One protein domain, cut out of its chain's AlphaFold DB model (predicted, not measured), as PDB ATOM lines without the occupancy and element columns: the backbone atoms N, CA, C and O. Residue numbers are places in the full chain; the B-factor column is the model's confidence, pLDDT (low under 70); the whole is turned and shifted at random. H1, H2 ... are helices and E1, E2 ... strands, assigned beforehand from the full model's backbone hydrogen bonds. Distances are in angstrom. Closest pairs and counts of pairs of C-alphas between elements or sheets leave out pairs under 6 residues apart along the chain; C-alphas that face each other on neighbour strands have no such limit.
ATOM      1  N   ILE A  52      38.798  17.586 -36.521       37.38
ATOM      2  CA  ILE A  52      38.278  18.708 -37.303       37.38
ATOM      3  C   ILE A  52      36.975  19.276 -36.705       37.38
ATOM      4  O   ILE A  52      36.804  20.489 -36.651       37.38
ATOM      5  N   GLU A  53      36.066  18.437 -36.206       37.78
ATOM      6  CA  GLU A  53      34.769  18.868 -35.656       37.78
ATOM      7  C   GLU A  53      34.904  19.495 -34.265       37.78
ATOM      8  O   GLU A  53      34.245  20.496 -33.971       37.78
ATOM      9  N   LEU A  54      35.795  18.952 -33.427       42.78
ATOM     10  CA  LEU A  54      36.178  19.567 -32.152       42.78
ATOM     11  C   LEU A  54      36.831  20.928 -32.385       42.78
ATOM     12  O   LEU A  54      36.482  21.896 -31.714       42.78
ATOM     13  N   PHE A  55      37.734  21.007 -33.365       38.78
ATOM     14  CA  PHE A  55      38.399  22.246 -33.738       38.78
ATOM     15  C   PHE A  55      37.389  23.296 -34.208       38.78
ATOM     16  O   PHE A  55      37.360  24.381 -33.650       38.78
ATOM     17  N   PHE A  56      36.469  22.987 -35.125       39.94
ATOM     18  CA  PHE A  56      35.449  23.960 -35.548       39.94
ATOM     19  C   PHE A  56      34.468  24.363 -34.436       39.94
ATOM     20  O   PHE A  56      33.991  25.498 -34.426       39.94
ATOM     21  N   SER A  57      34.173  23.468 -33.489       39.03
ATOM     22  CA  SER A  57      33.230  23.743 -32.394       39.03
ATOM     23  C   SER A  57      33.849  24.544 -31.244       39.03
ATOM     24  O   SER A  57      33.125  25.223 -30.517       39.03
ATOM     25  N   LEU A  58      35.172  24.468 -31.067       43.38
ATOM     26  CA  LEU A  58      35.891  25.054 -29.930       43.38
ATOM     27  C   LEU A  58      36.909  26.132 -30.326       43.38
ATOM     28  O   LEU A  58      37.294  26.913 -29.464       43.38
ATOM     29  N   ALA A  59      37.308  26.247 -31.600       36.62
ATOM     30  CA  ALA A  59      38.313  27.222 -32.055       36.62
ATOM     31  C   ALA A  59      37.898  28.688 -31.853       36.62
ATOM     32  O   ALA A  59      38.752  29.569 -31.873       36.62
ATOM     33  N   HIS A  60      36.607  28.955 -31.635       36.19
ATOM     34  CA  HIS A  60      36.082  30.295 -31.358       36.19
ATOM     35  C   HIS A  60      35.796  30.552 -29.868       36.19
ATOM     36  O   HIS A  60      35.387  31.654 -29.516       36.19
ATOM     37  N   ILE A  61      36.002  29.561 -28.991       40.50
ATOM     38  CA  ILE A  61      35.835  29.696 -27.540       40.50
ATOM     39  C   ILE A  61      37.235  29.734 -26.933       40.50
ATOM     40  O   ILE A  61      37.879  28.702 -26.761       40.50
ATOM     41  N   THR A  62      37.717  30.933 -26.622       38.62
ATOM     42  CA  THR A  62      39.109  31.175 -26.219       38.62
ATOM     43  C   THR A  62      39.549  30.370 -24.998       38.62
ATOM     44  O   THR A  62      40.711  29.982 -24.948       38.62
ATOM     45  N   ILE A  63      38.651  30.036 -24.056       42.78
ATOM     46  CA  ILE A  63      38.887  29.046 -22.985       42.78
ATOM     47  C   ILE A  63      37.550  28.395 -22.565       42.78
ATOM     48  O   ILE A  63      36.878  28.868 -21.647       42.78
ATOM     49  N   ALA A  64      37.151  27.277 -23.180       38.31
ATOM     50  CA  ALA A  64      36.103  26.400 -22.633       38.31
ATOM     51  C   ALA A  64      36.693  25.574 -21.472       38.31
ATOM     52  O   ALA A  64      37.046  24.408 -21.622       38.31
ATOM     53  N   GLY A  65      36.918  26.220 -20.327       35.53
ATOM     54  CA  GLY A  65      37.608  25.613 -19.190       35.53
ATOM     55  C   GLY A  65      36.765  24.574 -18.443       35.53
ATOM     56  O   GLY A  65      35.772  24.921 -17.809       35.53
ATOM     57  N   ASP A  66      37.264  23.341 -18.459       35.81
ATOM     58  CA  ASP A  66      37.205  22.289 -17.432       35.81
ATOM     59  C   ASP A  66      36.101  21.219 -17.403       35.81
ATOM     60  O   ASP A  66      36.429  20.123 -16.960       35.81
ATOM     61  N   GLU A  67      34.861  21.385 -17.876       40.28
ATOM     62  CA  GLU A  67      33.869  20.294 -17.698       40.28
ATOM     63  C   GLU A  67      32.848  20.173 -18.846       40.28
ATOM     64  O   GLU A  67      31.651  20.398 -18.676       40.28
ATOM     65  N   VAL A  68      33.288  19.748 -20.037       41.78
ATOM     66  CA  VAL A  68      32.360  19.180 -21.035       41.78
ATOM     67  C   VAL A  68      32.045  17.740 -20.615       41.78
ATOM     68  O   VAL A  68      32.765  16.804 -20.954       41.78
ATOM     69  N   LEU A  69      30.981  17.538 -19.832       40.28
ATOM     70  CA  LEU A  69      30.488  16.188 -19.536       40.28
ATOM     71  C   LEU A  69      29.641  15.694 -20.711       40.28
ATOM     72  O   LEU A  69      28.505  16.136 -20.887       40.28
ATOM     73  N   PHE A  70      30.168  14.747 -21.487       41.25
ATOM     74  CA  PHE A  70      29.380  14.056 -22.504       41.25
ATOM     75  C   PHE A  70      28.607  12.876 -21.893       41.25
ATOM     76  O   PHE A  70      29.161  12.062 -21.154       41.25
ATOM     77  N   ASN A  71      27.322  12.758 -22.234       35.59
ATOM     78  CA  ASN A  71      26.520  11.549 -22.048       35.59
ATOM     79  C   ASN A  71      26.135  11.045 -23.444       35.59
ATOM     80  O   ASN A  71      25.611  11.818 -24.240       35.59
ATOM     81  N   ARG A  72      26.354   9.752 -23.720       35.38
ATOM     82  CA  ARG A  72      26.061   9.088 -25.004       35.38
ATOM     83  C   ARG A  72      24.625   9.274 -25.517       35.38
ATOM     84  O   ARG A  72      24.387   8.994 -26.684       35.38
ATOM     85  N   ASN A  73      23.697   9.755 -24.687       37.62
ATOM     86  CA  ASN A  73      22.300   9.898 -25.072       37.62
ATOM     87  C   ASN A  73      21.843  11.318 -25.454       37.62
ATOM     88  O   ASN A  73      20.848  11.377 -26.164       37.62
ATOM     89  N   HIS A  74      22.496  12.434 -25.076       41.59
ATOM     90  CA  HIS A  74      22.006  13.805 -25.368       41.59
ATOM     91  C   HIS A  74      23.120  14.840 -25.640       41.59
ATOM     92  O   HIS A  74      24.244  14.694 -25.172       41.59
ATOM     93  N   HIS A  75      22.719  15.883 -26.382       45.38
ATOM     94  CA  HIS A  75      23.396  17.133 -26.762       45.38
ATOM     95  C   HIS A  75      24.470  17.666 -25.791       45.38
ATOM     96  O   HIS A  75      24.362  17.521 -24.575       45.38
ATOM     97  N   PHE A  76      25.495  18.316 -26.357       46.84
ATOM     98  CA  PHE A  76      26.625  18.924 -25.650       46.84
ATOM     99  C   PHE A  76      26.182  19.771 -24.446       46.84
ATOM    100  O   PHE A  76      25.500  20.779 -24.612       46.84
ATOM    101  N   ARG A  77      26.631  19.394 -23.241       47.25
ATOM    102  CA  ARG A  77      26.463  20.190 -22.020       47.25
ATOM    103  C   ARG A  77      27.708  21.026 -21.772       47.25
ATOM    104  O   ARG A  77      28.749  20.495 -21.386       47.25
ATOM    105  N   LEU A  78      27.588  22.331 -21.967       55.41
ATOM    106  CA  LEU A  78      28.634  23.288 -21.626       55.41
ATOM    107  C   LEU A  78      28.476  23.685 -20.164       55.41
ATOM    108  O   LEU A  78      27.628  24.500 -19.830       55.41
ATOM    109  N   GLN A  79      29.283  23.127 -19.266       62.19
ATOM    110  CA  GLN A  79      29.198  23.543 -17.864       62.19
ATOM    111  C   GLN A  79      29.768  24.930 -17.628       62.19
ATOM    112  O   GLN A  79      29.271  25.645 -16.763       62.19
ATOM    113  N   LYS A  80      30.783  25.318 -18.401       65.75
ATOM    114  CA  LYS A  80      31.416  26.624 -18.299       65.75
ATOM    115  C   LYS A  80      31.637  27.220 -19.680       65.75
ATOM    116  O   LYS A  80      32.199  26.565 -20.555       65.75
ATOM    117  N   LEU A  81      31.231  28.470 -19.841       72.81
ATOM    118  CA  LEU A  81      31.469  29.269 -21.033       72.81
ATOM    119  C   LEU A  81      32.224  30.541 -20.636       72.81
ATOM    120  O   LEU A  81      31.834  31.222 -19.690       72.81
ATOM    121  N   VAL A  82      33.310  30.850 -21.339       72.75
ATOM    122  CA  VAL A  82      34.072  32.091 -21.159       72.75
ATOM    123  C   VAL A  82      34.009  32.851 -22.471       72.75
ATOM    124  O   VAL A  82      34.459  32.341 -23.493       72.75
ATOM    125  N   LEU A  83      33.430  34.046 -22.435       73.44
ATOM    126  CA  LEU A  83      33.368  34.960 -23.567       73.44
ATOM    127  C   LEU A  83      34.180  36.196 -23.197       73.44
ATOM    128  O   LEU A  83      33.724  37.059 -22.438       73.44
ATOM    129  N   ASP A  84      35.416  36.230 -23.679       69.44
ATOM    130  CA  ASP A  84      36.271  37.398 -23.530       69.44
ATOM    131  C   ASP A  84      35.909  38.498 -24.543       69.44
ATOM    132  O   ASP A  84      34.932  38.400 -25.288       69.44
ATOM    133  N   ALA A  85      36.670  39.590 -24.509       64.50
ATOM    134  CA  ALA A  85      36.474  40.726 -25.399       64.50
ATOM    135  C   ALA A  85      36.790  40.414 -26.874       64.50
ATOM    136  O   ALA A  85      36.344  41.159 -27.745       64.50
ATOM    137  N   ASP A  86      37.536  39.342 -27.151       63.78
ATOM    138  CA  ASP A  86      37.990  38.972 -28.492       63.78
ATOM    139  C   ASP A  86      36.988  38.028 -29.190       63.78
ATOM    140  O   ASP A  86      36.991  37.898 -30.419       63.78
ATOM    141  N   VAL A  87      36.072  37.404 -28.435       63.69
ATOM    142  CA  VAL A  87      34.981  36.583 -28.981       63.69
ATOM    143  C   VAL A  87      33.865  37.475 -29.537       63.69
ATOM    144  O   VAL A  87      32.961  37.923 -28.823       63.69
ATOM    145  N   THR A  88      33.896  37.686 -30.853       60.09
ATOM    146  CA  THR A  88      32.962  38.566 -31.581       60.09
ATOM    147  C   THR A  88      31.731  37.854 -32.150       60.09
ATOM    148  O   THR A  88      30.742  38.515 -32.469       60.09
ATOM    149  N   THR A  89      31.741  36.521 -32.239       59.19
ATOM    150  CA  THR A  89      30.615  35.723 -32.753       59.19
ATOM    151  C   THR A  89      30.463  34.402 -32.004       59.19
ATOM    152  O   THR A  89      31.461  33.733 -31.735       59.19
ATOM    153  N   LEU A  90      29.220  33.987 -31.743       62.06
ATOM    154  CA  LEU A  90      28.896  32.654 -31.224       62.06
ATOM    155  C   LEU A  90      28.441  31.722 -32.357       62.06
ATOM    156  O   LEU A  90      27.751  32.179 -33.270       62.06
ATOM    157  N   PRO A  91      28.756  30.416 -32.296       60.81
ATOM    158  CA  PRO A  91      28.190  29.440 -33.219       60.81
ATOM    159  C   PRO A  91      26.659  29.398 -33.111       60.81
ATOM    160  O   PRO A  91      26.123  29.260 -32.014       60.81
ATOM    161  N   GLU A  92      25.945  29.418 -34.240       57.31
ATOM    162  CA  GLU A  92      24.467  29.397 -34.270       57.31
ATOM    163  C   GLU A  92      23.850  28.166 -33.581       57.31
ATOM    164  O   GLU A  92      22.711  28.199 -33.128       57.31
ATOM    165  N   LYS A  93      24.608  27.067 -33.492       57.38
ATOM    166  CA  LYS A  93      24.179  25.807 -32.866       57.38
ATOM    167  C   LYS A  93      24.491  25.728 -31.367       57.38
ATOM    168  O   LYS A  93      24.268  24.678 -30.764       57.38
ATOM    169  N   LEU A  94      25.056  26.779 -30.768       64.44
ATOM    170  CA  LEU A  94      25.448  26.772 -29.363       64.44
ATOM    171  C   LEU A  94      24.209  26.853 -28.461       64.44
ATOM    172  O   LEU A  94      23.567  27.894 -28.353       64.44
ATOM    173  N   SER A  95      23.891  25.747 -27.792       68.00
ATOM    174  CA  SER A  95      22.783  25.683 -26.836       68.00
ATOM    175  C   SER A  95      23.185  26.358 -25.521       68.00
ATOM    176  O   SER A  95      24.012  25.834 -24.773       68.00
ATOM    177  N   LEU A  96      22.631  27.543 -25.251       75.62
ATOM    178  CA  LEU A  96      22.937  28.321 -24.044       75.62
ATOM    179  C   LEU A  96      22.107  27.908 -22.820       75.62
ATOM    180  O   LEU A  96      22.519  28.154 -21.689       75.62
ATOM    181  N   ASP A  97      20.985  27.224 -23.031       75.88
ATOM    182  CA  ASP A  97      20.071  26.725 -21.993       75.88
ATOM    183  C   ASP A  97      20.756  25.809 -20.979       75.88
ATOM    184  O   ASP A  97      20.330  25.741 -19.829       75.88
ATOM    185  N   GLN A  98      21.851  25.166 -21.381       68.62
ATOM    186  CA  GLN A  98      22.610  24.217 -20.567       68.62
ATOM    187  C   GLN A  98      23.861  24.826 -19.922       68.62
ATOM    188  O   GLN A  98      24.599  24.106 -19.248       68.62
ATOM    189  N   VAL A  99      24.107  26.128 -20.108       75.88
ATOM    190  CA  VAL A  99      25.261  26.822 -19.527       75.88
ATOM    191  C   VAL A  99      25.053  27.033 -18.031       75.88
ATOM    192  O   VAL A  99      24.201  27.813 -17.617       75.88
ATOM    193  N   ILE A 100      25.865  26.359 -17.211       77.38
ATOM    194  CA  ILE A 100      25.787  26.430 -15.738       77.38
ATOM    195  C   ILE A 100      26.650  27.567 -15.182       77.38
ATOM    196  O   ILE A 100      26.271  28.236 -14.213       77.38
ATOM    197  N   SER A 101      27.816  27.791 -15.781       80.69
ATOM    198  CA  SER A 101      28.778  28.815 -15.398       80.69
ATOM    199  C   SER A 101      29.154  29.672 -16.597       80.69
ATOM    200  O   SER A 101      29.450  29.157 -17.674       80.69
ATOM    201  N   LEU A 102      29.161  30.984 -16.407       85.56
ATOM    202  CA  LEU A 102      29.455  31.937 -17.464       85.56
ATOM    203  C   LEU A 102      30.447  32.988 -16.971       85.56
ATOM    204  O   LEU A 102      30.286  33.544 -15.888       85.56
ATOM    205  N   GLU A 103      31.461  33.279 -17.770       85.38
ATOM    206  CA  GLU A 103      32.345  34.426 -17.595       85.38
ATOM    207  C   GLU A 103      32.194  35.347 -18.803       85.38
ATOM    208  O   GLU A 103      32.389  34.910 -19.934       85.38
ATOM    209  N   LEU A 104      31.832  36.607 -18.559       87.50
ATOM    210  CA  LEU A 104      31.615  37.609 -19.596       87.50
ATOM    211  C   LEU A 104      32.503  38.816 -19.383       87.50
ATOM    212  O   LEU A 104      32.528  39.411 -18.300       87.50
ATOM    213  N   HIS A 105      33.145  39.224 -20.467       86.62
ATOM    214  CA  HIS A 105      33.813  40.510 -20.578       86.62
ATOM    215  C   HIS A 105      32.895  41.496 -21.302       86.62
ATOM    216  O   HIS A 105      32.108  41.102 -22.164       86.62
ATOM    217  N   GLN A 106      32.989  42.782 -20.965       83.44
ATOM    218  CA  GLN A 106      32.078  43.822 -21.460       83.44
ATOM    219  C   GLN A 106      31.915  43.883 -22.988       83.44
ATOM    220  O   GLN A 106      30.834  44.220 -23.466       83.44
ATOM    221  N   ASN A 107      32.955  43.528 -23.742       78.44
ATOM    222  CA  ASN A 107      32.955  43.576 -25.208       78.44
ATOM    223  C   ASN A 107      32.606  42.228 -25.867       78.44
ATOM    224  O   ASN A 107      32.755  42.082 -27.075       78.44
ATOM    225  N   SER A 108      32.156  41.244 -25.084       73.50
ATOM    226  CA  SER A 108      31.748  39.939 -25.607       73.50
ATOM    227  C   SER A 108      30.450  40.013 -26.418       73.50
ATOM    228  O   SER A 108      29.584  40.859 -26.196       73.50
ATOM    229  N   CYS A 109      30.284  39.076 -27.349       65.88
ATOM    230  CA  CYS A 109      29.153  39.020 -28.282       65.88
ATOM    231  C   CYS A 109      27.819  38.499 -27.707       65.88
ATOM    232  O   CYS A 109      26.852  38.323 -28.456       65.88
ATOM    233  N   LEU A 110      27.723  38.230 -26.399       74.56
ATOM    234  CA  LEU A 110      26.500  37.677 -25.813       74.56
ATOM    235  C   LEU A 110      25.444  38.760 -25.562       74.56
ATOM    236  O   LEU A 110      25.469  39.472 -24.559       74.56
ATOM    237  N   ASN A 111      24.450  38.819 -26.447       65.50
ATOM    238  CA  ASN A 111      23.395  39.835 -26.385       65.50
ATOM    239  C   ASN A 111      22.196  39.446 -25.494       65.50
ATOM    240  O   ASN A 111      21.532  40.332 -24.943       65.50
ATOM    241  N   THR A 112      21.933  38.146 -25.312       70.94
ATOM    242  CA  THR A 112      20.724  37.614 -24.653       70.94
ATOM    243  C   THR A 112      21.049  36.584 -23.571       70.94
ATOM    244  O   THR A 112      21.233  35.404 -23.853       70.94
ATOM    245  N   ILE A 113      21.058  37.026 -22.310       83.31
ATOM    246  CA  ILE A 113      21.268  36.165 -21.129       83.31
ATOM    247  C   ILE A 113      20.049  35.291 -20.793       83.31
ATOM    248  O   ILE A 113      20.179  34.279 -20.115       83.31
ATOM    249  N   GLU A 114      18.869  35.661 -21.296       83.62
ATOM    250  CA  GLU A 114      17.594  34.958 -21.084       83.62
ATOM    251  C   GLU A 114      17.621  33.505 -21.575       83.62
ATOM    252  O   GLU A 114      16.862  32.671 -21.092       83.62
ATOM    253  N   GLN A 115      18.519  33.192 -22.511       82.56
ATOM    254  CA  GLN A 115      18.698  31.840 -23.027       82.56
ATOM    255  C   GLN A 115      19.473  30.936 -22.056       82.56
ATOM    256  O   GLN A 115      19.422  29.724 -22.217       82.56
ATOM    257  N   CYS A 116      20.143  31.476 -21.033       85.62
ATOM    258  CA  CYS A 116      20.953  30.719 -20.072       85.62
ATOM    259  C   CYS A 116      20.126  30.230 -18.867       85.62
ATOM    260  O   CYS A 116      20.338  30.656 -17.729       85.62
ATOM    261  N   LEU A 117      19.164  29.339 -19.112       82.88
ATOM    262  CA  LEU A 117      18.182  28.885 -18.112       82.88
ATOM    263  C   LEU A 117      18.807  28.141 -16.917       82.88
ATOM    264  O   LEU A 117      18.376  28.301 -15.769       82.88
ATOM    265  N   GLU A 118      19.850  27.346 -17.159       83.38
ATOM    266  CA  GLU A 118      20.549  26.590 -16.114       83.38
ATOM    267  C   GLU A 118      21.694  27.358 -15.444       83.38
ATOM    268  O   GLU A 118      22.413  26.794 -14.616       83.38
ATOM    269  N   LEU A 119      21.842  28.656 -15.720       87.88
ATOM    270  CA  LEU A 119      22.919  29.456 -15.151       87.88
ATOM    271  C   LEU A 119      22.812  29.508 -13.620       87.88
ATOM    272  O   LEU A 119      21.775  29.860 -13.049       87.88
ATOM    273  N   ARG A 120      23.907  29.148 -12.947       86.44
ATOM    274  CA  ARG A 120      24.063  29.183 -11.482       86.44
ATOM    275  C   ARG A 120      25.270  29.998 -11.037       86.44
ATOM    276  O   ARG A 120      25.266  30.494  -9.913       86.44
ATOM    277  N   SER A 121      26.281  30.150 -11.888       86.31
ATOM    278  CA  SER A 121      27.501  30.895 -11.577       86.31
ATOM    279  C   SER A 121      27.836  31.892 -12.678       86.31
ATOM    280  O   SER A 121      27.880  31.529 -13.850       86.31
ATOM    281  N   LEU A 122      28.087  33.143 -12.307       91.25
ATOM    282  CA  LEU A 122      28.399  34.207 -13.249       91.25
ATOM    283  C   LEU A 122      29.606  35.010 -12.784       91.25
ATOM    284  O   LEU A 122      29.679  35.433 -11.630       91.25
ATOM    285  N   LYS A 123      30.512  35.283 -13.715       89.19
ATOM    286  CA  LYS A 123      31.606  36.231 -13.556       89.19
ATOM    287  C   LYS A 123      31.478  37.344 -14.590       89.19
ATOM    288  O   LYS A 123      31.425  37.070 -15.782       89.19
ATOM    289  N   LEU A 124      31.428  38.587 -14.126       90.31
ATOM    290  CA  LEU A 124      31.349  39.779 -14.970       90.31
ATOM    291  C   LEU A 124      32.634  40.589 -14.830       90.31
ATOM    292  O   LEU A 124      33.052  40.896 -13.710       90.31
ATOM    293  N   ILE A 125      33.247  40.930 -15.961       87.81
ATOM    294  CA  ILE A 125      34.477  41.721 -16.038       87.81
ATOM    295  C   ILE A 125      34.213  42.928 -16.938       87.81
ATOM    296  O   ILE A 125      34.022  42.788 -18.146       87.81
ATOM    297  N   GLY A 126      34.181  44.122 -16.352       88.06
ATOM    298  CA  GLY A 126      33.846  45.335 -17.095       88.06
ATOM    299  C   GLY A 126      33.574  46.540 -16.207       88.06
ATOM    300  O   GLY A 126      33.705  46.472 -14.986       88.06
ATOM    301  N   LEU A 127      33.188  47.646 -16.836       88.12
ATOM    302  CA  LEU A 127      32.833  48.893 -16.167       88.12
ATOM    303  C   LEU A 127      31.564  48.731 -15.308       88.12
ATOM    304  O   LEU A 127      30.670  47.959 -15.680       88.12
ATOM    305  N   PRO A 128      31.442  49.472 -14.189       87.06
ATOM    306  CA  PRO A 128      30.287  49.386 -13.294       87.06
ATOM    307  C   PRO A 128      28.934  49.557 -13.995       87.06
ATOM    308  O   PRO A 128      28.000  48.811 -13.708       87.06
ATOM    309  N   GLU A 129      28.820  50.485 -14.944       87.69
ATOM    310  CA  GLU A 129      27.574  50.782 -15.659       87.69
ATOM    311  C   GLU A 129      27.114  49.579 -16.480       87.69
ATOM    312  O   GLU A 129      25.941  49.196 -16.443       87.69
ATOM    313  N   TRP A 130      28.053  48.937 -17.180       89.19
ATOM    314  CA  TRP A 130      27.774  47.732 -17.949       89.19
ATOM    315  C   TRP A 130      27.353  46.581 -17.035       89.19
ATOM    316  O   TRP A 130      26.344  45.926 -17.304       89.19
ATOM    317  N   VAL A 131      28.065  46.377 -15.920       89.12
ATOM    318  CA  VAL A 131      27.729  45.346 -14.927       89.12
ATOM    319  C   VAL A 131      26.319  45.561 -14.371       89.12
ATOM    320  O   VAL A 131      25.522  44.624 -14.358       89.12
ATOM    321  N   ILE A 132      25.969  46.787 -13.972       89.62
ATOM    322  CA  ILE A 132      24.634  47.135 -13.458       89.62
ATOM    323  C   ILE A 132      23.557  46.849 -14.509       89.62
ATOM    324  O   ILE A 132      22.536  46.224 -14.206       89.62
ATOM    325  N   CYS A 133      23.774  47.273 -15.757       88.62
ATOM    326  CA  CYS A 133      22.863  46.979 -16.862       88.62
ATOM    327  C   CYS A 133      22.683  45.469 -17.066       88.62
ATOM    328  O   CYS A 133      21.562  45.010 -17.298       88.62
ATOM    329  N   PHE A 134      23.757  44.689 -16.948       89.94
ATOM    330  CA  PHE A 134      23.718  43.242 -17.122       89.94
ATOM    331  C   PHE A 134      22.976  42.535 -15.978       89.94
ATOM    332  O   PHE A 134      22.127  41.678 -16.223       89.94
ATOM    333  N   LEU A 135      23.217  42.941 -14.730       89.94
ATOM    334  CA  LEU A 135      22.524  42.401 -13.555       89.94
ATOM    335  C   LEU A 135      21.015  42.664 -13.603       89.94
ATOM    336  O   LEU A 135      20.229  41.780 -13.264       89.94
ATOM    337  N   ARG A 136      20.586  43.822 -14.122       89.31
ATOM    338  CA  ARG A 136      19.160  44.096 -14.370       89.31
ATOM    339  C   ARG A 136      18.545  43.112 -15.365       89.31
ATOM    340  O   ARG A 136      17.444  42.625 -15.120       89.31
ATOM    341  N   LYS A 137      19.249  42.773 -16.452       89.19
ATOM    342  CA  LYS A 137      18.775  41.756 -17.410       89.19
ATOM    343  C   LYS A 137      18.611  40.389 -16.740       89.19
ATOM    344  O   LYS A 137      17.593  39.738 -16.937       89.19
ATOM    345  N   ILE A 138      19.571  39.982 -15.908       89.06
ATOM    346  CA  ILE A 138      19.513  38.712 -15.162       89.06
ATOM    347  C   ILE A 138      18.324  38.686 -14.206       89.06
ATOM    348  O   ILE A 138      17.590  37.700 -14.165       89.06
ATOM    349  N   SER A 139      18.123  39.775 -13.461       87.88
ATOM    350  CA  SER A 139      16.988  39.909 -12.552       87.88
ATOM    351  C   SER A 139      15.660  39.775 -13.294       87.88
ATOM    352  O   SER A 139      14.769  39.081 -12.818       87.88
ATOM    353  N   ASN A 140      15.524  40.410 -14.461       88.94
ATOM    354  CA  ASN A 140      14.301  40.341 -15.263       88.94
ATOM    355  C   ASN A 140      14.060  38.942 -15.848       88.94
ATOM    356  O   ASN A 140      12.915  38.521 -15.986       88.94
ATOM    357  N   ALA A 141      15.133  38.209 -16.152       87.56
ATOM    358  CA  ALA A 141      15.074  36.847 -16.672       87.56
ATOM    359  C   ALA A 141      14.735  35.785 -15.602       87.56
ATOM    360  O   ALA A 141      14.598  34.612 -15.938       87.56
ATOM    361  N   ASN A 142      14.603  36.161 -14.320       82.50
ATOM    362  CA  ASN A 142      14.354  35.245 -13.195       82.50
ATOM    363  C   ASN A 142      15.364  34.082 -13.089       82.50
ATOM    364  O   ASN A 142      15.038  32.990 -12.612       82.50
ATOM    365  N   ILE A 143      16.609  34.306 -13.514       87.44
ATOM    366  CA  ILE A 143      17.673  33.303 -13.440       87.44
ATOM    367  C   ILE A 143      18.041  33.064 -11.970       87.44
ATOM    368  O   ILE A 143      18.329  34.000 -11.221       87.44
ATOM    369  N   LYS A 144      18.078  31.794 -11.552       88.00
ATOM    370  CA  LYS A 144      18.440  31.379 -10.185       88.00
ATOM    371  C   LYS A 144      19.953  31.407  -9.965       88.00
ATOM    372  O   LYS A 144      20.580  30.375  -9.736       88.00
ATOM    373  N   LEU A 145      20.542  32.593 -10.047       90.69
ATOM    374  CA  LEU A 145      21.975  32.771  -9.868       90.69
ATOM    375  C   LEU A 145      22.372  32.520  -8.405       90.69
ATOM    376  O   LEU A 145      21.880  33.193  -7.505       90.69
ATOM    377  N   GLU A 146      23.275  31.569  -8.169       89.19
ATOM    378  CA  GLU A 146      23.753  31.203  -6.829       89.19
ATOM    379  C   GLU A 146      25.113  31.827  -6.498       89.19
ATOM    380  O   GLU A 146      25.418  32.069  -5.325       89.19
ATOM    381  N   GLN A 147      25.940  32.078  -7.514       86.06
ATOM    382  CA  GLN A 147      27.282  32.636  -7.370       86.06
ATOM    383  C   GLN A 147      27.498  33.791  -8.346       86.06
ATOM    384  O   GLN A 147      27.263  33.646  -9.545       86.06
ATOM    385  N   LEU A 148      27.990  34.915  -7.830       87.75
ATOM    386  CA  LEU A 148      28.325  36.100  -8.611       87.75
ATOM    387  C   LEU A 148      29.730  36.581  -8.256       87.75
ATOM    388  O   LEU A 148      30.045  36.821  -7.089       87.75
ATOM    389  N   VAL A 149      30.556  36.748  -9.281       87.44
ATOM    390  CA  VAL A 149      31.875  37.366  -9.190       87.44
ATOM    391  C   VAL A 149      31.885  38.614 -10.060       87.44
ATOM    392  O   VAL A 149      31.647  38.542 -11.261       87.44
ATOM    393  N   LEU A 150      32.183  39.759  -9.465       87.62
ATOM    394  CA  LEU A 150      32.299  41.031 -10.165       87.62
ATOM    395  C   LEU A 150      33.758  41.460 -10.162       87.62
ATOM    396  O   LEU A 150      34.393  41.468  -9.113       87.62
ATOM    397  N   THR A 151      34.293  41.795 -11.329       87.62
ATOM    398  CA  THR A 151      35.621  42.397 -11.475       87.62
ATOM    399  C   THR A 151      35.450  43.733 -12.180       87.62
ATOM    400  O   THR A 151      35.204  43.771 -13.385       87.62
ATOM    401  N   VAL A 152      35.533  44.820 -11.418       85.25
ATOM    402  CA  VAL A 152      35.304  46.186 -11.905       85.25
ATOM    403  C   VAL A 152      36.589  47.007 -11.789       85.25
ATOM    404  O   VAL A 152      37.292  46.865 -10.788       85.25
ATOM    405  N   PRO A 153      36.950  47.835 -12.783       78.75
ATOM    406  CA  PRO A 153      38.068  48.757 -12.639       78.75
ATOM    407  C   PRO A 153      37.654  49.924 -11.729       78.75
ATOM    408  O   PRO A 153      36.678  50.623 -12.002       78.75
ATOM    409  N   GLY A 154      38.398  50.122 -10.640       68.06
ATOM    410  CA  GLY A 154      38.162  51.196  -9.670       68.06
ATOM    411  C   GLY A 154      36.949  51.007  -8.743       68.06
ATOM    412  O   GLY A 154      36.138  50.091  -8.885       68.06
ATOM    413  N   ILE A 155      36.839  51.901  -7.756       58.88
ATOM    414  CA  ILE A 155      35.731  51.955  -6.791       58.88
ATOM    415  C   ILE A 155      34.763  53.048  -7.262       58.88
ATOM    416  O   ILE A 155      34.819  54.187  -6.808       58.88
ATOM    417  N   GLY A 156      33.905  52.722  -8.230       62.12
ATOM    418  CA  GLY A 156      32.741  53.558  -8.549       62.12
ATOM    419  C   GLY A 156      31.715  53.572  -7.401       62.12
ATOM    420  O   GLY A 156      31.982  53.087  -6.299       62.12
ATOM    421  N   SER A 157      30.506  54.083  -7.658       63.91
ATOM    422  CA  SER A 157      29.395  54.028  -6.694       63.91
ATOM    423  C   SER A 157      28.993  52.571  -6.407       63.91
ATOM    424  O   SER A 157      28.153  51.977  -7.084       63.91
ATOM    425  N   LEU A 158      29.604  51.976  -5.377       74.00
ATOM    426  CA  LEU A 158      29.275  50.635  -4.878       74.00
ATOM    427  C   LEU A 158      27.797  50.515  -4.493       74.00
ATOM    428  O   LEU A 158      27.242  49.423  -4.545       74.00
ATOM    429  N   TYR A 159      27.163  51.627  -4.122       80.44
ATOM    430  CA  TYR A 159      25.753  51.664  -3.759       80.44
ATOM    431  C   TYR A 159      24.855  51.187  -4.905       80.44
ATOM    432  O   TYR A 159      24.059  50.270  -4.714       80.44
ATOM    433  N   ASP A 160      25.029  51.746  -6.104       80.88
ATOM    434  CA  ASP A 160      24.204  51.401  -7.269       80.88
ATOM    435  C   ASP A 160      24.449  49.959  -7.723       80.88
ATOM    436  O   ASP A 160      23.519  49.240  -8.102       80.88
ATOM    437  N   LEU A 161      25.702  49.506  -7.614       84.12
ATOM    438  CA  LEU A 161      26.082  48.126  -7.888       84.12
ATOM    439  C   LEU A 161      25.381  47.161  -6.925       84.12
ATOM    440  O   LEU A 161      24.715  46.228  -7.366       84.12
ATOM    441  N   LEU A 162      25.475  47.404  -5.618       85.06
ATOM    442  CA  LEU A 162      24.827  46.571  -4.604       85.06
ATOM    443  C   LEU A 162      23.301  46.600  -4.742       85.06
ATOM    444  O   LEU A 162      22.666  45.550  -4.653       85.06
ATOM    445  N   ALA A 163      22.713  47.762  -5.037       85.81
ATOM    446  CA  ALA A 163      21.281  47.891  -5.290       85.81
ATOM    447  C   ALA A 163      20.823  47.021  -6.472       85.81
ATOM    448  O   ALA A 163      19.752  46.421  -6.413       85.81
ATOM    449  N   SER A 164      21.647  46.890  -7.517       87.38
ATOM    450  CA  SER A 164      21.356  46.018  -8.663       87.38
ATOM    451  C   SER A 164      21.455  44.516  -8.357       87.38
ATOM    452  O   SER A 164      20.888  43.709  -9.091       87.38
ATOM    453  N   ILE A 165      22.133  44.136  -7.267       88.88
ATOM    454  CA  ILE A 165      22.280  42.741  -6.819       88.88
ATOM    455  C   ILE A 165      21.114  42.318  -5.916       88.88
ATOM    456  O   ILE A 165      20.761  41.142  -5.912       88.88
ATOM    457  N   LEU A 166      20.491  43.249  -5.180       87.19
ATOM    458  CA  LEU A 166      19.395  42.961  -4.237       87.19
ATOM    459  C   LEU A 166      18.278  42.053  -4.791       87.19
ATOM    460  O   LEU A 166      17.828  41.179  -4.050       87.19
ATOM    461  N   PRO A 167      17.834  42.189  -6.055       88.56
ATOM    462  CA  PRO A 167      16.793  41.323  -6.614       88.56
ATOM    463  C   PRO A 167      17.220  39.861  -6.837       88.56
ATOM    464  O   PRO A 167      16.381  39.007  -7.121       88.56
ATOM    465  N   LEU A 168      18.513  39.539  -6.736       88.25
ATOM    466  CA  LEU A 168      19.051  38.198  -6.968       88.25
ATOM    467  C   LEU A 168      18.902  37.323  -5.714       88.25
ATOM    468  O   LEU A 168      19.878  36.909  -5.095       88.25
ATOM    469  N   PHE A 169      17.662  36.999  -5.343       86.88
ATOM    470  CA  PHE A 169      17.336  36.297  -4.090       86.88
ATOM    471  C   PHE A 169      17.951  34.894  -3.943       86.88
ATOM    472  O   PHE A 169      18.034  34.371  -2.835       86.88
ATOM    473  N   SER A 170      18.364  34.261  -5.045       87.75
ATOM    474  CA  SER A 170      19.021  32.942  -5.016       87.75
ATOM    475  C   SER A 170      20.520  33.020  -4.708       87.75
ATOM    476  O   SER A 170      21.158  31.979  -4.530       87.75
ATOM    477  N   LEU A 171      21.087  34.229  -4.633       86.81
ATOM    478  CA  LEU A 171      22.518  34.439  -4.503       86.81
ATOM    479  C   LEU A 171      23.013  34.002  -3.123       86.81
ATOM    480  O   LEU A 171      22.584  34.503  -2.086       86.81
ATOM    481  N   ARG A 172      23.962  33.065  -3.114       86.56
ATOM    482  CA  ARG A 172      24.589  32.523  -1.899       86.56
ATOM    483  C   ARG A 172      26.020  32.997  -1.723       86.56
ATOM    484  O   ARG A 172      26.551  32.954  -0.616       86.56
ATOM    485  N   ARG A 173      26.677  33.377  -2.819       80.19
ATOM    486  CA  ARG A 173      28.071  33.823  -2.826       80.19
ATOM    487  C   ARG A 173      28.220  35.039  -3.722       80.19
ATOM    488  O   ARG A 173      27.885  34.978  -4.901       80.19
ATOM    489  N   LEU A 174      28.772  36.100  -3.151       85.19
ATOM    490  CA  LEU A 174      29.136  37.323  -3.847       85.19
ATOM    491  C   LEU A 174      30.617  37.602  -3.597       85.19
ATOM    492  O   LEU A 174      31.050  37.638  -2.446       85.19
ATOM    493  N   ALA A 175      31.374  37.810  -4.666       83.69
ATOM    494  CA  ALA A 175      32.729  38.339  -4.604       83.69
ATOM    495  C   ALA A 175      32.823  39.571  -5.505       83.69
ATOM    496  O   ALA A 175      32.384  39.531  -6.654       83.69
ATOM    497  N   ILE A 176      33.390  40.656  -4.987       84.25
ATOM    498  CA  ILE A 176      33.632  41.886  -5.740       84.25
ATOM    499  C   ILE A 176      35.123  42.176  -5.657       84.25
ATOM    500  O   ILE A 176      35.673  42.337  -4.570       84.25
ATOM    501  N   TYR A 177      35.760  42.223  -6.816       82.62
ATOM    502  CA  TYR A 177      37.156  42.570  -6.986       82.62
ATOM    503  C   TYR A 177      37.221  43.926  -7.678       82.62
ATOM    504  O   TYR A 177      36.724  44.087  -8.794       82.62
ATOM    505  N   ALA A 178      37.843  44.895  -7.014       78.25
ATOM    506  CA  ALA A 178      38.353  46.062  -7.706       78.25
ATOM    507  C   ALA A 178      39.620  45.606  -8.432       78.25
ATOM    508  O   ALA A 178      40.595  45.208  -7.792       78.25
ATOM    509  N   ASN A 179      39.587  45.582  -9.760       64.50
ATOM    510  CA  ASN A 179      40.808  45.419 -10.526       64.50
ATOM    511  C   ASN A 179      41.561  46.745 -10.379       64.50
ATOM    512  O   ASN A 179      41.203  47.743 -11.005       64.50
ATOM    513  N   GLU A 180      42.571  46.768  -9.511       44.53
ATOM    514  CA  GLU A 180      43.654  47.747  -9.577       44.53
ATOM    515  C   GLU A 180      44.429  47.449 -10.865       44.53
ATOM    516  O   GLU A 180      45.486  46.825 -10.859       44.53
TER     517      GLU A 180
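AT A GLANCE: This is residues 52 to 180 of the 186 residues of the protein "Hypothetical protein" of Rotaria magnacalcarata (UniProt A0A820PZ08). The chain is wound in stacked turns, like a short solenoid: five parallel strands, E3 to E7, stand side by side as a wall, and the chain returns over one face of it, through helices H2 and H3 at the E7 end and through the long links 84 to 100 and 106 to 120 at the E3 end. Beyond E3, the body runs out into an arm of H1, E1 and E2. The printed part has 129 residues with three named helices and seven named strands, in the order H1 E1 E2 E3 E4 E5 H2 E6 H3 E7, and its class is mixed, helices and strands. It is compact, with a radius of gyration of the C-alphas of 15.0 A, yet elongated in outline, spanning 48 by 28 by 22 A.

IN THESE COORDINATES: The sheet holds E3, residues 80 to 83; E4, residues 101 to 105; E5, residues 121 to 125; E6, residues 147 to 153, 20.1 A long; and E7, residues 173 to 179, 18.9 A long, which ends with C-alpha 179 at (40.808, 45.419, -10.526). H2, residues 128 to 140, is 18.5 A long and begins with C-alpha 128 at (30.287, 49.386, -13.294). H3 is residues 158 to 165, 10.7 A. H1, residues 52 to 58, begins with C-alpha 52 at (38.278, 18.708, -37.303). E1 is residues 68 to 71 and E2 residues 74 to 78.

HOW THE PARTS SIT: The sheet's order is E3 E4 E5 E6 E7, with E3 and E7 as edge strands. Across E3 and E4, N 83 and O 103 are 2.8 A apart; across E4 and E5, N 104 and O 123, 2.8 A; across E5 and E6, N 149 and O 122, 2.8 A; across E6 and E7, N 150 and O 175, 2.8 A, each within hydrogen-bond range. H2 is on the sheet at a height of 10.7 A, along the strands, at 13 degrees to E5 on the local plane. E5, H2, E6 and E6, H3, E7 are strand-helix-strand units, parallel neighbour strands joined through a helix, with right-handed crossovers. H2 and H3 touch, closest at the C-alphas of Ile 132 and Leu 161, 5.8 A, the same way at a shallow tilt of 21 degrees. E2 runs on into E3 at 56 degrees. E1 and E2 meet only at a point, C-alphas 68 and 78, 5.6 A apart. H1 is not on the sheet and is apart from H2 and H3. In H1, H2 and H3 every O i to N i+4 pair is within hydrogen-bond range.

THE WHOLE: The C-alphas farthest apart are those of Ile 52 and Tyr 159, 48.7 A. The printed part has no cut. The links E3 to E4 and E4 to E5 are long. The mean pLDDT of the printed part is 71.4; residues 52 to 80 and 84 to 95 are among those under 70.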